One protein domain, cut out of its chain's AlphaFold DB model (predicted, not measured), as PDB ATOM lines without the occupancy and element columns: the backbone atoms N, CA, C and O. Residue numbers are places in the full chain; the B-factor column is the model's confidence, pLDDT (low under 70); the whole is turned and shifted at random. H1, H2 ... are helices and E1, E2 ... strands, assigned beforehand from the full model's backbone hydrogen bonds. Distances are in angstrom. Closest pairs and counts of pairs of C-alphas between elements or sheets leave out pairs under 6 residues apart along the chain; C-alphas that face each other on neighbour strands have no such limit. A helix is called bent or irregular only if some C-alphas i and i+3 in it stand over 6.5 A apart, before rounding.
ATOM      1  N   ALA A 221     137.951 198.401 237.131       91.44
ATOM      2  CA  ALA A 221     137.965 198.431 235.676       91.44
ATOM      3  C   ALA A 221     138.394 197.068 235.116       91.44
ATOM      4  O   ALA A 221     139.474 196.585 235.437       91.44
ATOM      5  N   SER A 222     137.581 196.498 234.221       92.81
ATOM      6  CA  SER A 222     137.857 195.229 233.523       92.81
ATOM      7  C   SER A 222     138.250 194.076 234.470       92.81
ATOM      8  O   SER A 222     139.355 193.553 234.347       92.81
ATOM      9  N   PRO A 223     137.363 193.659 235.397       89.44
ATOM     10  CA  PRO A 223     137.698 192.699 236.457       89.44
ATOM     11  C   PRO A 223     138.159 191.328 235.938       89.44
ATOM     12  O   PRO A 223     138.904 190.641 236.627       89.44
ATOM     13  N   ASP A 224     137.761 190.958 234.717       90.94
ATOM     14  CA  ASP A 224     138.130 189.693 234.071       90.94
ATOM     15  C   ASP A 224     139.328 189.823 233.104       90.94
ATOM     16  O   ASP A 224     139.604 188.908 232.327       90.94
ATOM     17  N   ASN A 225     140.018 190.971 233.083       92.62
ATOM     18  CA  ASN A 225     141.150 191.225 232.189       92.62
ATOM     19  C   ASN A 225     142.447 191.488 232.964       92.62
ATOM     20  O   ASN A 225     142.759 192.628 233.311       92.62
ATOM     21  N   ASP A 226     143.263 190.445 233.110       90.56
ATOM     22  CA  ASP A 226     144.563 190.495 233.798       90.56
ATOM     23  C   ASP A 226     145.606 191.420 233.132       90.56
ATOM     24  O   ASP A 226     146.677 191.656 233.693       90.56
ATOM     25  N   LEU A 227     145.330 191.959 231.937       91.44
ATOM     26  CA  LEU A 227     146.191 192.951 231.280       91.44
ATOM     27  C   LEU A 227     145.945 194.384 231.778       91.44
ATOM     28  O   LEU A 227     146.699 195.291 231.418       91.44
ATOM     29  N   VAL A 228     144.895 194.610 232.572       93.50
ATOM     30  CA  VAL A 228     144.556 195.924 233.124       93.50
ATOM     31  C   VAL A 228     145.074 196.029 234.554       93.50
ATOM     32  O   VAL A 228     144.664 195.292 235.443       93.50
ATOM     33  N   VAL A 229     145.961 196.996 234.785       93.06
ATOM     34  CA  VAL A 229     146.404 197.388 236.128       93.06
ATOM     35  C   VAL A 229     145.492 198.511 236.616       93.06
ATOM     36  O   VAL A 229     145.440 199.572 235.990       93.06
ATOM     37  N   VAL A 230     144.777 198.297 237.722       93.44
ATOM     38  CA  VAL A 230     143.917 199.333 238.320       93.44
ATOM     39  C   VAL A 230     144.692 200.189 239.321       93.44
ATOM     40  O   VAL A 230     145.792 199.839 239.750       93.44
ATOM     41  N   ASN A 231     144.151 201.351 239.692       91.81
ATOM     42  CA  ASN A 231     144.814 202.215 240.667       91.81
ATOM     43  C   ASN A 231     144.741 201.595 242.074       91.81
ATOM     44  O   ASN A 231     143.689 201.118 242.491       91.81
ATOM     45  N   ALA A 232     145.848 201.630 242.819       92.06
ATOM     46  CA  ALA A 232     145.938 201.015 244.145       92.06
ATOM     47  C   ALA A 232     145.246 201.838 245.249       92.06
ATOM     48  O   ALA A 232     144.954 201.313 246.319       92.06
ATOM     49  N   CYS A 233     145.023 203.135 245.034       91.38
ATOM     50  CA  CYS A 233     144.405 204.041 246.007       91.38
ATOM     51  C   CYS A 233     143.907 205.322 245.314       91.38
ATOM     52  O   CYS A 233     144.140 205.521 244.121       91.38
ATOM     53  N   GLU A 234     143.278 206.233 246.063       89.75
ATOM     54  CA  GLU A 234     142.803 207.537 245.567       89.75
ATOM     55  C   GLU A 234     143.938 208.560 245.422       89.75
ATOM     56  O   GLU A 234     143.953 209.617 246.047       89.75
ATOM     57  N   ASN A 235     144.935 208.216 244.611       88.94
ATOM     58  CA  ASN A 235     146.033 209.114 244.288       88.94
ATOM     59  C   ASN A 235     145.770 209.898 242.995       88.94
ATOM     60  O   ASN A 235     145.096 209.420 242.081       88.94
ATOM     61  N   ALA A 236     146.369 211.082 242.907       87.31
ATOM     62  CA  ALA A 236     146.570 211.785 241.650       87.31
ATOM     63  C   ALA A 236     147.931 211.385 241.047       87.31
ATOM     64  O   ALA A 236     148.909 211.275 241.799       87.31
ATOM     65  N   PRO A 237     148.041 211.203 239.717       88.75
ATOM     66  CA  PRO A 237     149.326 211.008 239.057       88.75
ATOM     67  C   PRO A 237     150.287 212.155 239.372       88.75
ATOM     68  O   PRO A 237     149.971 213.322 239.155       88.75
ATOM     69  N   TYR A 238     151.473 211.818 239.868       85.94
ATOM     70  CA  TYR A 238     152.525 212.782 240.173       85.94
ATOM     71  C   TYR A 238     153.652 212.728 239.142       85.94
ATOM     72  O   TYR A 238     154.030 213.748 238.569       85.94
ATOM     73  N   LYS A 239     154.196 211.534 238.881       89.38
ATOM     74  CA  LYS A 239     155.281 211.347 237.911       89.38
ATOM     75  C   LYS A 239     155.273 209.940 237.335       89.38
ATOM     76  O   LYS A 239     154.972 208.981 238.041       89.38
ATOM     77  N   VAL A 240     155.670 209.821 236.072       91.94
ATOM     78  CA  VAL A 240     155.921 208.532 235.421       91.94
ATOM     79  C   VAL A 240     157.334 208.529 234.850       91.94
ATOM     80  O   VAL A 240     157.747 209.499 234.217       91.94
ATOM     81  N   ALA A 241     158.078 207.456 235.099       93.00
ATOM     82  CA  ALA A 241     159.378 207.195 234.489       93.00
ATOM     83  C   ALA A 241     159.315 205.870 233.727       93.00
ATOM     84  O   ALA A 241     158.786 204.891 234.246       93.00
ATOM     85  N   TYR A 242     159.855 205.842 232.513       95.44
ATOM     86  CA  TYR A 242     159.870 204.672 231.633       95.44
ATOM     87  C   TYR A 242     161.303 204.201 231.414       95.44
ATOM     88  O   TYR A 242     162.230 204.999 231.526       95.44
ATOM     89  N   SER A 243     161.473 202.935 231.028       95.62
ATOM     90  CA  SER A 243     162.783 202.339 230.732       95.62
ATOM     91  C   SER A 243     163.790 202.518 231.875       95.62
ATOM     92  O   SER A 243     164.946 202.854 231.644       95.62
ATOM     93  N   VAL A 244     163.341 202.336 233.121       95.62
ATOM     94  CA  VAL A 244     164.171 202.586 234.312       95.62
ATOM     95  C   VAL A 244     165.322 201.584 234.440       95.62
ATOM     96  O   VAL A 244     165.155 200.394 234.174       95.62
ATOM     97  N   HIS A 245     166.487 202.040 234.899       95.38
ATOM     98  CA  HIS A 245     167.675 201.189 235.042       95.38
ATOM     99  C   HIS A 245     167.926 200.760 236.494       95.38
ATOM    100  O   HIS A 245     167.399 201.340 237.449       95.38
ATOM    101  N   ARG A 246     168.781 199.741 236.677       95.56
ATOM    102  CA  ARG A 246     169.238 199.288 238.004       95.56
ATOM    103  C   ARG A 246     169.819 200.451 238.809       95.56
ATOM    104  O   ARG A 246     169.417 200.683 239.948       95.56
ATOM    105  N   HIS A 247     170.752 201.165 238.183       95.44
ATOM    106  CA  HIS A 247     171.373 202.387 238.670       95.44
ATOM    107  C   HIS A 247     170.982 203.504 237.706       95.44
ATOM    108  O   HIS A 247     171.347 203.461 236.537       95.44
ATOM    109  N   ASP A 248     170.186 204.449 238.188       90.62
ATOM    110  CA  ASP A 248     169.567 205.502 237.391       90.62
ATOM    111  C   ASP A 248     169.276 206.715 238.280       90.62
ATOM    112  O   ASP A 248     169.348 206.617 239.511       90.62
ATOM    113  N   ALA A 249     168.915 207.834 237.663       85.31
ATOM    114  CA  ALA A 249     168.420 209.017 238.341       85.31
ATOM    115  C   ALA A 249     167.000 209.337 237.862       85.31
ATOM    116  O   ALA A 249     166.791 210.026 236.865       85.31
ATOM    117  N   PHE A 250     166.003 208.896 238.625       84.62
ATOM    118  CA  PHE A 250     164.637 209.387 238.500       84.62
ATOM    119  C   PHE A 250     164.108 209.861 239.844       84.62
ATOM    120  O   PHE A 250     164.492 209.392 240.909       84.62
ATOM    121  N   TRP A 251     163.233 210.852 239.796       81.62
ATOM    122  CA  TRP A 251     162.869 211.601 240.988       81.62
ATOM    123  C   TRP A 251     161.755 210.907 241.760       81.62
ATOM    124  O   TRP A 251     160.680 210.747 241.196       81.62
ATOM    125  N   ILE A 252     161.976 210.573 243.030       74.75
ATOM    126  CA  ILE A 252     160.938 210.203 244.003       74.75
ATOM    127  C   ILE A 252     160.977 211.233 245.113       74.75
ATOM    128  O   ILE A 252     162.041 211.491 245.669       74.75
ATOM    129  N   LYS A 253     159.825 211.837 245.431       69.69
ATOM    130  CA  LYS A 253     159.747 212.919 246.431       69.69
ATOM    131  C   LYS A 253     160.734 214.064 246.136       69.69
ATOM    132  O   LYS A 253     161.337 214.619 247.049       69.69
ATOM    133  N   SER A 254     160.935 214.379 244.855       71.88
ATOM    134  CA  SER A 254     161.922 215.371 244.405       71.88
ATOM    135  C   SER A 254     163.367 215.071 244.828       71.88
ATOM    136  O   SER A 254     164.180 215.983 244.885       71.88
ATOM    137  N   GLN A 255     163.712 213.799 245.057       73.50
ATOM    138  CA  GLN A 255     165.089 213.326 245.242       73.50
ATOM    139  C   GLN A 255     165.453 212.279 244.176       73.50
ATOM    140  O   GLN A 255     164.568 211.527 243.761       73.50
ATOM    141  N   PRO A 256     166.706 212.218 243.688       82.12
ATOM    142  CA  PRO A 256     167.108 211.241 242.683       82.12
ATOM    143  C   PRO A 256     167.215 209.840 243.303       82.12
ATOM    144  O   PRO A 256     167.919 209.627 244.287       82.12
ATOM    145  N   TYR A 257     166.532 208.873 242.702       86.88
ATOM    146  CA  TYR A 257     166.519 207.466 243.084       86.88
ATOM    147  C   TYR A 257     166.797 206.567 241.877       86.88
ATOM    148  O   TYR A 257     166.552 206.931 240.728       86.88
ATOM    149  N   SER A 258     167.267 205.356 242.184       93.31
ATOM    150  CA  SER A 258     167.404 204.239 241.247       93.31
ATOM    151  C   SER A 258     166.554 203.059 241.717       93.31
ATOM    152  O   SER A 258     166.183 203.002 242.896       93.31
ATOM    153  N   LEU A 259     166.303 202.074 240.848       94.81
ATOM    154  CA  LEU A 259     165.628 200.837 241.260       94.81
ATOM    155  C   LEU A 259     166.358 200.138 242.414       94.81
ATOM    156  O   LEU A 259     165.711 199.651 243.341       94.81
ATOM    157  N   GLN A 260     167.695 200.144 242.393       94.50
ATOM    158  CA  GLN A 260     168.524 199.603 243.468       94.50
ATOM    159  C   GLN A 260     168.234 200.265 244.825       94.50
ATOM    160  O   GLN A 260     168.258 199.584 245.847       94.50
ATOM    161  N   HIS A 261     167.968 201.574 244.844       91.12
ATOM    162  CA  HIS A 261     167.690 202.317 246.078       91.12
ATOM    163  C   HIS A 261     166.237 202.159 246.544       91.12
ATOM    164  O   HIS A 261     165.990 202.041 247.740       91.12
ATOM    165  N   ILE A 262     165.278 202.125 245.617       90.50
ATOM    166  CA  ILE A 262     163.844 201.992 245.935       90.50
ATOM    167  C   ILE A 262     163.524 200.617 246.503       90.50
ATOM    168  O   ILE A 262     162.747 200.498 247.443       90.50
ATOM    169  N   LEU A 263     164.140 199.578 245.940       92.56
ATOM    170  CA  LEU A 263     163.921 198.186 246.325       92.56
ATOM    171  C   LEU A 263     164.948 197.701 247.360       92.56
ATOM    172  O   LEU A 263     165.274 196.512 247.396       92.56
ATOM    173  N   LYS A 264     165.470 198.605 248.200       90.81
ATOM    174  CA  LYS A 264     166.354 198.252 249.321       90.81
ATOM    175  C   LYS A 264     165.690 197.176 250.197       90.81
ATOM    176  O   LYS A 264     164.517 197.275 250.541       90.81
ATOM    177  N   GLY A 265     166.423 196.118 250.537       90.38
ATOM    178  CA  GLY A 265     165.917 194.927 251.231       90.38
ATOM    179  C   GLY A 265     165.205 193.894 250.340       90.38
ATOM    180  O   GLY A 265     164.790 192.839 250.834       90.38
ATOM    181  N   ALA A 266     165.056 194.177 249.043       94.25
ATOM    182  CA  ALA A 266     164.462 193.315 248.024       94.25
ATOM    183  C   ALA A 266     165.328 193.257 246.744       94.25
ATOM    184  O   ALA A 266     164.827 193.012 245.645       94.25
ATOM    185  N   GLU A 267     166.646 193.424 246.885       93.81
ATOM    186  CA  GLU A 267     167.614 193.631 245.800       93.81
ATOM    187  C   GLU A 267     167.605 192.510 244.754       93.81
ATOM    188  O   GLU A 267     167.841 192.751 243.569       93.81
ATOM    189  N   LYS A 268     167.278 191.281 245.172       95.06
ATOM    190  CA  LYS A 268     167.171 190.112 244.283       95.06
ATOM    191  C   LYS A 268     166.088 190.245 243.204       95.06
ATOM    192  O   LYS A 268     166.104 189.479 242.246       95.06
ATOM    193  N   TYR A 269     165.141 191.173 243.359       94.81
ATOM    194  CA  TYR A 269     164.082 191.422 242.377       94.81
ATOM    195  C   TYR A 269     164.372 192.595 241.444       94.81
ATOM    196  O   TYR A 269     163.642 192.751 240.472       94.81
ATOM    197  N   VAL A 270     165.418 193.392 241.692       95.94
ATOM    198  CA  VAL A 270     165.685 194.633 240.943       95.94
ATOM    199  C   VAL A 270     165.748 194.393 239.433       95.94
ATOM    200  O   VAL A 270     165.090 195.106 238.684       95.94
ATOM    201  N   GLU A 271     166.444 193.341 238.994       97.12
ATOM    202  CA  GLU A 271     166.579 193.001 237.567       97.12
ATOM    203  C   GLU A 271     165.241 192.731 236.869       97.12
ATOM    204  O   GLU A 271     165.128 192.930 235.666       97.12
ATOM    205  N   ARG A 272     164.193 192.330 237.603       96.38
ATOM    206  CA  ARG A 272     162.859 192.106 237.016       96.38
ATOM    207  C   ARG A 272     162.149 193.398 236.624       96.38
ATOM    208  O   ARG A 272     161.194 193.341 235.859       96.38
ATOM    209  N   PHE A 273     162.575 194.529 237.181       95.75
ATOM    210  CA  PHE A 273     161.969 195.838 236.946       95.75
ATOM    211  C   PHE A 273     162.816 196.726 236.024       95.75
ATOM    212  O   PHE A 273     162.353 197.797 235.630       95.75
ATOM    213  N   VAL A 274     164.034 196.300 235.662       97.38
ATOM    214  CA  VAL A 274     164.891 197.016 234.706       97.38
ATOM    215  C   VAL A 274     164.214 197.055 233.333       97.38
ATOM    216  O   VAL A 274     163.682 196.055 232.862       97.38
ATOM    217  N   GLY A 275     164.209 198.230 232.703       97.31
ATOM    218  CA  GLY A 275     163.471 198.508 231.470       97.31
ATOM    219  C   GLY A 275     161.972 198.757 231.678       97.31
ATOM    220  O   GLY A 275     161.269 199.052 230.715       97.31
ATOM    221  N   GLY A 276     161.476 198.659 232.916       95.94
ATOM    222  CA  GLY A 276     160.065 198.826 233.254       95.94
ATOM    223  C   GLY A 276     159.611 200.283 233.392       95.94
ATOM    224  O   GLY A 276     160.291 201.225 232.978       95.94
ATOM    225  N   THR A 277     158.451 200.453 234.027       95.00
ATOM    226  CA  THR A 277     157.814 201.752 234.282       95.00
ATOM    227  C   THR A 277     157.615 201.955 235.780       95.00
ATOM    228  O   THR A 277     157.127 201.065 236.474       95.00
ATOM    229  N   VAL A 278     157.944 203.145 236.276       93.75
ATOM    230  CA  VAL A 278     157.635 203.589 237.638       93.75
ATOM    231  C   VAL A 278     156.529 204.635 237.571       93.75
ATOM    232  O   VAL A 278     156.723 205.705 236.997       93.75
ATOM    233  N   TYR A 279     155.389 204.333 238.191       92.50
ATOM    234  CA  TYR A 279     154.286 205.267 238.415       92.50
ATOM    235  C   TYR A 279     154.328 205.785 239.853       92.50
ATOM    236  O   TYR A 279     154.423 205.007 240.801       92.50
ATOM    237  N   GLN A 280     154.250 207.102 240.018       90.44
ATOM    238  CA  GLN A 280     154.189 207.763 241.315       90.44
ATOM    239  C   GLN A 280     152.858 208.484 241.435       90.44
ATOM    240  O   GLN A 280     152.554 209.354 240.617       90.44
ATOM    241  N   GLY A 281     152.099 208.140 242.471       88.88
ATOM    242  CA  GLY A 281     150.877 208.830 242.857       88.88
ATOM    243  C   GLY A 281     151.086 209.673 244.115       88.88
ATOM    244  O   GLY A 281     151.867 209.305 244.993       88.88
ATOM    245  N   PHE A 282     150.373 210.789 244.209       85.19
ATOM    246  CA  PHE A 282     150.270 211.607 245.416       85.19
ATOM    247  C   PHE A 282     148.865 211.478 246.008       85.19
ATOM    248  O   PHE A 282     147.883 211.588 245.276       85.19
ATOM    249  N   LEU A 283     148.762 211.239 247.317       84.56
ATOM    250  CA  LEU A 283     147.479 211.138 248.016       84.56
ATOM    251  C   LEU A 283     147.231 212.432 248.781       84.56
ATOM    252  O   LEU A 283     148.058 212.839 249.601       84.56
ATOM    253  N   SER A 284     146.079 213.053 248.531       83.12
ATOM    254  CA  SER A 284     145.638 214.186 249.338       83.12
ATOM    255  C   SER A 284     145.216 213.686 250.724       83.12
ATOM    256  O   SER A 284     144.571 212.648 250.840       83.12
ATOM    257  N   PRO A 285     145.494 214.422 251.806       80.31
ATOM    258  CA  PRO A 285     144.977 214.113 253.139       80.31
ATOM    259  C   PRO A 285     143.446 213.961 253.217       80.31
ATOM    260  O   PRO A 285     142.946 213.322 254.135       80.31
ATOM    261  N   GLN A 286     142.704 214.529 252.263       84.38
ATOM    262  CA  GLN A 286     141.240 214.485 252.209       84.38
ATOM    263  C   GLN A 286     140.684 213.196 251.575       84.38
ATOM    264  O   GLN A 286     139.505 212.899 251.760       84.38
ATOM    265  N   THR A 287     141.496 212.434 250.833       87.19
ATOM    266  CA  THR A 287     141.049 211.232 250.106       87.19
ATOM    267  C   THR A 287     141.056 209.988 250.994       87.19
ATOM    268  O   THR A 287     141.403 210.036 252.171       87.19
ATOM    269  N   TYR A 288     140.658 208.844 250.448       91.00
ATOM    270  CA  TYR A 288     140.768 207.547 251.110       91.00
ATOM    271  C   TYR A 288     142.232 207.065 251.196       91.00
ATOM    272  O   TYR A 288     142.907 206.919 250.175       91.00
ATOM    273  N   HIS A 289     142.717 206.782 252.413       92.06
ATOM    274  CA  HIS A 289     144.126 206.436 252.703       92.06
ATOM    275  C   HIS A 289     144.401 204.940 252.880       92.06
ATOM    276  O   HIS A 289     145.377 204.559 253.526       92.06
ATOM    277  N   ARG A 290     143.571 204.060 252.309       92.31
ATOM    278  CA  ARG A 290     143.896 202.626 252.260       92.31
ATOM    279  C   ARG A 290     144.273 202.199 250.855       92.31
ATOM    280  O   ARG A 290     143.705 202.659 249.867       92.31
ATOM    281  N   PHE A 291     145.233 201.287 250.803       93.00
ATOM    282  CA  PHE A 291     145.725 200.701 249.570       93.00
ATOM    283  C   PHE A 291     145.037 199.365 249.319       93.00
ATOM    284  O   PHE A 291     144.871 198.554 250.230       93.00
ATOM    285  N   HIS A 292     144.686 199.144 248.060       92.31
ATOM    286  CA  HIS A 292     144.157 197.904 247.516       92.31
ATOM    287  C   HIS A 292     145.153 197.332 246.509       92.31
ATOM    288  O   HIS A 292     146.009 198.045 245.980       92.31
ATOM    289  N   ALA A 293     145.070 196.027 246.259       93.31
ATOM    290  CA  ALA A 293     145.934 195.386 245.279       93.31
ATOM    291  C   ALA A 293     145.554 195.859 243.860       93.31
ATOM    292  O   ALA A 293     144.398 195.708 243.471       93.31
ATOM    293  N   PRO A 294     146.497 196.408 243.069       92.94
ATOM    294  CA  PRO A 294     146.204 196.889 241.717       92.94
ATOM    295  C   PRO A 294     146.073 195.762 240.678       92.94
ATOM    296  O   PRO A 294     145.642 196.011 239.556       92.94
ATOM    297  N   VAL A 295     146.486 194.541 241.041       91.62
ATOM    298  CA  VAL A 295     146.406 193.305 240.248       91.62
ATOM    299  C   VAL A 295     146.295 192.099 241.183       91.62
ATOM    300  O   VAL A 295     146.729 192.159 242.337       91.62
ATOM    301  N   SER A 296     145.788 190.980 240.666       90.38
ATOM    302  CA  SER A 296     145.858 189.678 241.335       90.38
ATOM    303  C   SER A 296     147.307 189.191 241.442       90.38
ATOM    304  O   SER A 296     148.096 189.320 240.506       90.38
ATOM    305  N   GLY A 297     147.680 188.597 242.578       91.00
ATOM    306  CA  GLY A 297     149.028 188.065 242.757       91.00
ATOM    307  C   GLY A 297     149.304 187.511 244.149       91.00
ATOM    308  O   GLY A 297     148.470 187.559 245.048       91.00
ATOM    309  N   GLU A 298     150.516 186.988 244.322       94.62
ATOM    310  CA  GLU A 298     151.010 186.469 245.596       94.62
ATOM    311  C   GLU A 298     152.090 187.403 246.154       94.62
ATOM    312  O   GLU A 298     153.060 187.735 245.463       94.62
ATOM    313  N   VAL A 299     151.962 187.803 247.421       94.06
ATOM    314  CA  VAL A 299     152.963 188.641 248.095       94.06
ATOM    315  C   VAL A 299     154.251 187.841 248.292       94.06
ATOM    316  O   VAL A 299     154.337 186.973 249.156       94.06
ATOM    317  N   LYS A 300     155.286 188.149 247.504       92.75
ATOM    318  CA  LYS A 300     156.591 187.469 247.599       92.75
ATOM    319  C   LYS A 300     157.513 188.053 248.661       92.75
ATOM    320  O   LYS A 300     158.321 187.317 249.226       92.75
ATOM    321  N   VAL A 301     157.451 189.363 248.893       92.12
ATOM    322  CA  VAL A 301     158.257 190.075 249.892       92.12
ATOM    323  C   VAL A 301     157.486 191.283 250.409       92.12
ATOM    324  O   VAL A 301     156.899 192.023 249.629       92.12
ATOM    325  N   SER A 302     157.558 191.498 251.721       92.38
ATOM    326  CA  SER A 302     157.224 192.755 252.385       92.38
ATOM    327  C   SER A 302     158.401 193.138 253.280       92.38
ATOM    328  O   SER A 302     158.959 192.282 253.977       92.38
ATOM    329  N   LYS A 303     158.843 194.395 253.204       89.69
ATOM    330  CA  LYS A 303     159.987 194.911 253.962       89.69
ATOM    331  C   LYS A 303     159.688 196.308 254.466       89.69
ATOM    332  O   LYS A 303     159.252 197.166 253.707       89.69
ATOM    333  N   VAL A 304     160.007 196.529 255.735       89.31
ATOM    334  CA  VAL A 304     160.115 197.868 256.303       89.31
ATOM    335  C   VAL A 304     161.555 198.317 256.105       89.31
ATOM    336  O   VAL A 304     162.480 197.693 256.626       89.31
ATOM    337  N   VAL A 305     161.744 199.370 255.316       86.06
ATOM    338  CA  VAL A 305     163.044 200.013 255.121       86.06
ATOM    339  C   VAL A 305     163.040 201.292 255.951       86.06
ATOM    340  O   VAL A 305     162.238 202.179 255.650       86.06
ATOM    341  N   PRO A 306     163.893 201.414 256.984       80.94
ATOM    342  CA  PRO A 306     164.056 202.673 257.696       80.94
ATOM    343  C   PRO A 306     164.448 203.769 256.702       80.94
ATOM    344  O   PRO A 306     165.427 203.627 255.964       80.94
ATOM    345  N   GLY A 307     163.627 204.812 256.635       74.56
ATOM    346  CA  GLY A 307     163.883 205.984 255.814       74.56
ATOM    347  C   GLY A 307     164.556 207.071 256.637       74.56
ATOM    348  O   GLY A 307     164.313 207.179 257.837       74.56
ATOM    349  N   ASN A 308     165.345 207.902 255.968       72.50
ATOM    350  CA  ASN A 308     165.796 209.153 256.555       72.50
ATOM    351  C   ASN A 308     164.629 210.154 256.551       72.50
ATOM    352  O   ASN A 308     163.794 210.112 255.638       72.50
ATOM    353  N   LEU A 309     164.574 211.066 257.526       64.31
ATOM    354  CA  LEU A 309     163.633 212.190 257.574       64.31
ATOM    355  C   LEU A 309     163.960 213.226 256.491       64.31
ATOM    356  O   LEU A 309     164.301 214.373 256.740       64.31
ATOM    357  N   LEU A 310     163.804 212.821 255.240       60.22
ATOM    358  CA  LEU A 310     163.718 213.722 254.112       60.22
ATOM    359  C   LEU A 310     162.236 213.830 253.774       60.22
ATOM    360  O   LEU A 310     161.657 212.964 253.109       60.22
ATOM    361  N   PHE A 311     161.581 214.876 254.276       56.31
ATOM    362  CA  PHE A 311     160.269 215.231 253.753       56.31
ATOM    363  C   PHE A 311     160.406 215.560 252.267       56.31
ATOM    364  O   PHE A 311     161.411 216.097 251.801       56.31
ATOM    365  N   ALA A 312     159.383 215.202 251.498       45.69
ATOM    366  CA  ALA A 312     159.282 215.661 250.128       45.69
ATOM    367  C   ALA A 312     159.060 217.170 250.182       45.69
ATOM    368  O   ALA A 312     157.924 217.637 250.284       45.69
ATOM    369  N   THR A 313     160.134 217.944 250.150       41.72
ATOM    370  CA  THR A 313     160.017 219.369 249.946       41.72
ATOM    371  C   THR A 313     159.566 219.544 248.497       41.72
ATOM    372  O   THR A 313     160.380 219.587 247.577       41.72
ATOM    373  N   LEU A 314     158.251 219.633 248.265       38.81
ATOM    374  CA  LEU A 314     157.670 220.071 246.989       38.81
ATOM    375  C   LEU A 314     157.941 221.573 246.770       38.81
ATOM    376  O   LEU A 314     157.085 222.301 246.283       38.81
ATOM    377  N   LEU A 315     159.130 222.072 247.134       33.81
ATOM    378  CA  LEU A 315     159.471 223.481 246.964       33.81
ATOM    379  C   LEU A 315     159.634 223.868 245.498       33.81
ATOM    380  O   LEU A 315     159.779 225.051 245.227       33.81
ATOM    381  N   HIS A 316     159.612 222.934 244.549       32.56
ATOM    382  CA  HIS A 316     159.630 223.262 243.131       32.56
ATOM    383  C   HIS A 316     158.549 222.449 242.405       32.56
ATOM    384  O   HIS A 316     158.805 221.353 241.908       32.56
ATOM    385  N   ARG A 317     157.353 223.036 242.238       30.20
ATOM    386  CA  ARG A 317     156.764 223.013 240.892       30.20
ATOM    387  C   ARG A 317     157.797 223.722 240.020       30.20
ATOM    388  O   ARG A 317     157.847 224.947 240.009       30.20
ATOM    389  N   GLN A 318     158.685 222.966 239.373       27.72
ATOM    390  CA  GLN A 318     159.355 223.519 238.210       27.72
ATOM    391  C   GLN A 318     158.248 223.777 237.198       27.72
ATOM    392  O   GLN A 318     157.577 222.857 236.738       27.72
ATOM    393  N   SER A 319     157.997 225.057 236.960       32.00
ATOM    394  CA  SER A 319     157.395 225.529 235.732       32.00
ATOM    395  C   SER A 319     158.176 224.930 234.564       32.00
ATOM    396  O   SER A 319     159.323 225.316 234.329       32.00
ATOM    397  N   SER A 320     157.554 223.989 233.868       30.81
ATOM    398  CA  SER A 320     157.864 223.615 232.491       30.81
ATOM    399  C   SER A 320     156.591 223.098 231.850       30.81
ATOM    400  O   SER A 320     156.049 222.120 232.416       30.81
TER     401      SER A 320
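What this domain is: This is residues 221 to 320 of the 320 residues of the protein "PSDC domain-containing protein" of Clytia hemisphaerica (UniProt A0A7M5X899). There is little regular structure: a bent ribbon of E1 and E4 has hairpin E2 and E3 and helices H1 and H2 to one side, and long unnamed ends outside. Of 100 printed residues, 31 are in E1, E2, E3, H1, H2, E4, in order; the class is mixed. It is only just compact, close to loose, with radius of gyration of the C-alphas 15.0 A and spans 42, 36 and 29 A.

Where its parts are: Find C-alpha 235 at (146.033, 209.114, 244.288); E1 runs 19.3 A to residue 242, bending 58 degrees at 238. Then come E2, 250 to 252, E3, 255 to 257, H1, 259 to 262, and H2, 267 to 272. E4, 277 to 283, ends at (147.479, 211.138, 248.016).

How they stand to each other: Antiparallel E1 and E4 have N 236 and O 282 2.9 A apart. H1 and H2 only just touch, with 3 pairs of C-alphas within 8 A, the closest Leu 259 and Val 270, 6.2 A. In H2, 0 of 2 O i to N i+4 and 2 of 3 O i to N i+3 pairs are within hydrogen-bond range.

The domain as a whole: The printed part has no cut; pLDDT is under 70 at residues 253 and 309 to 320.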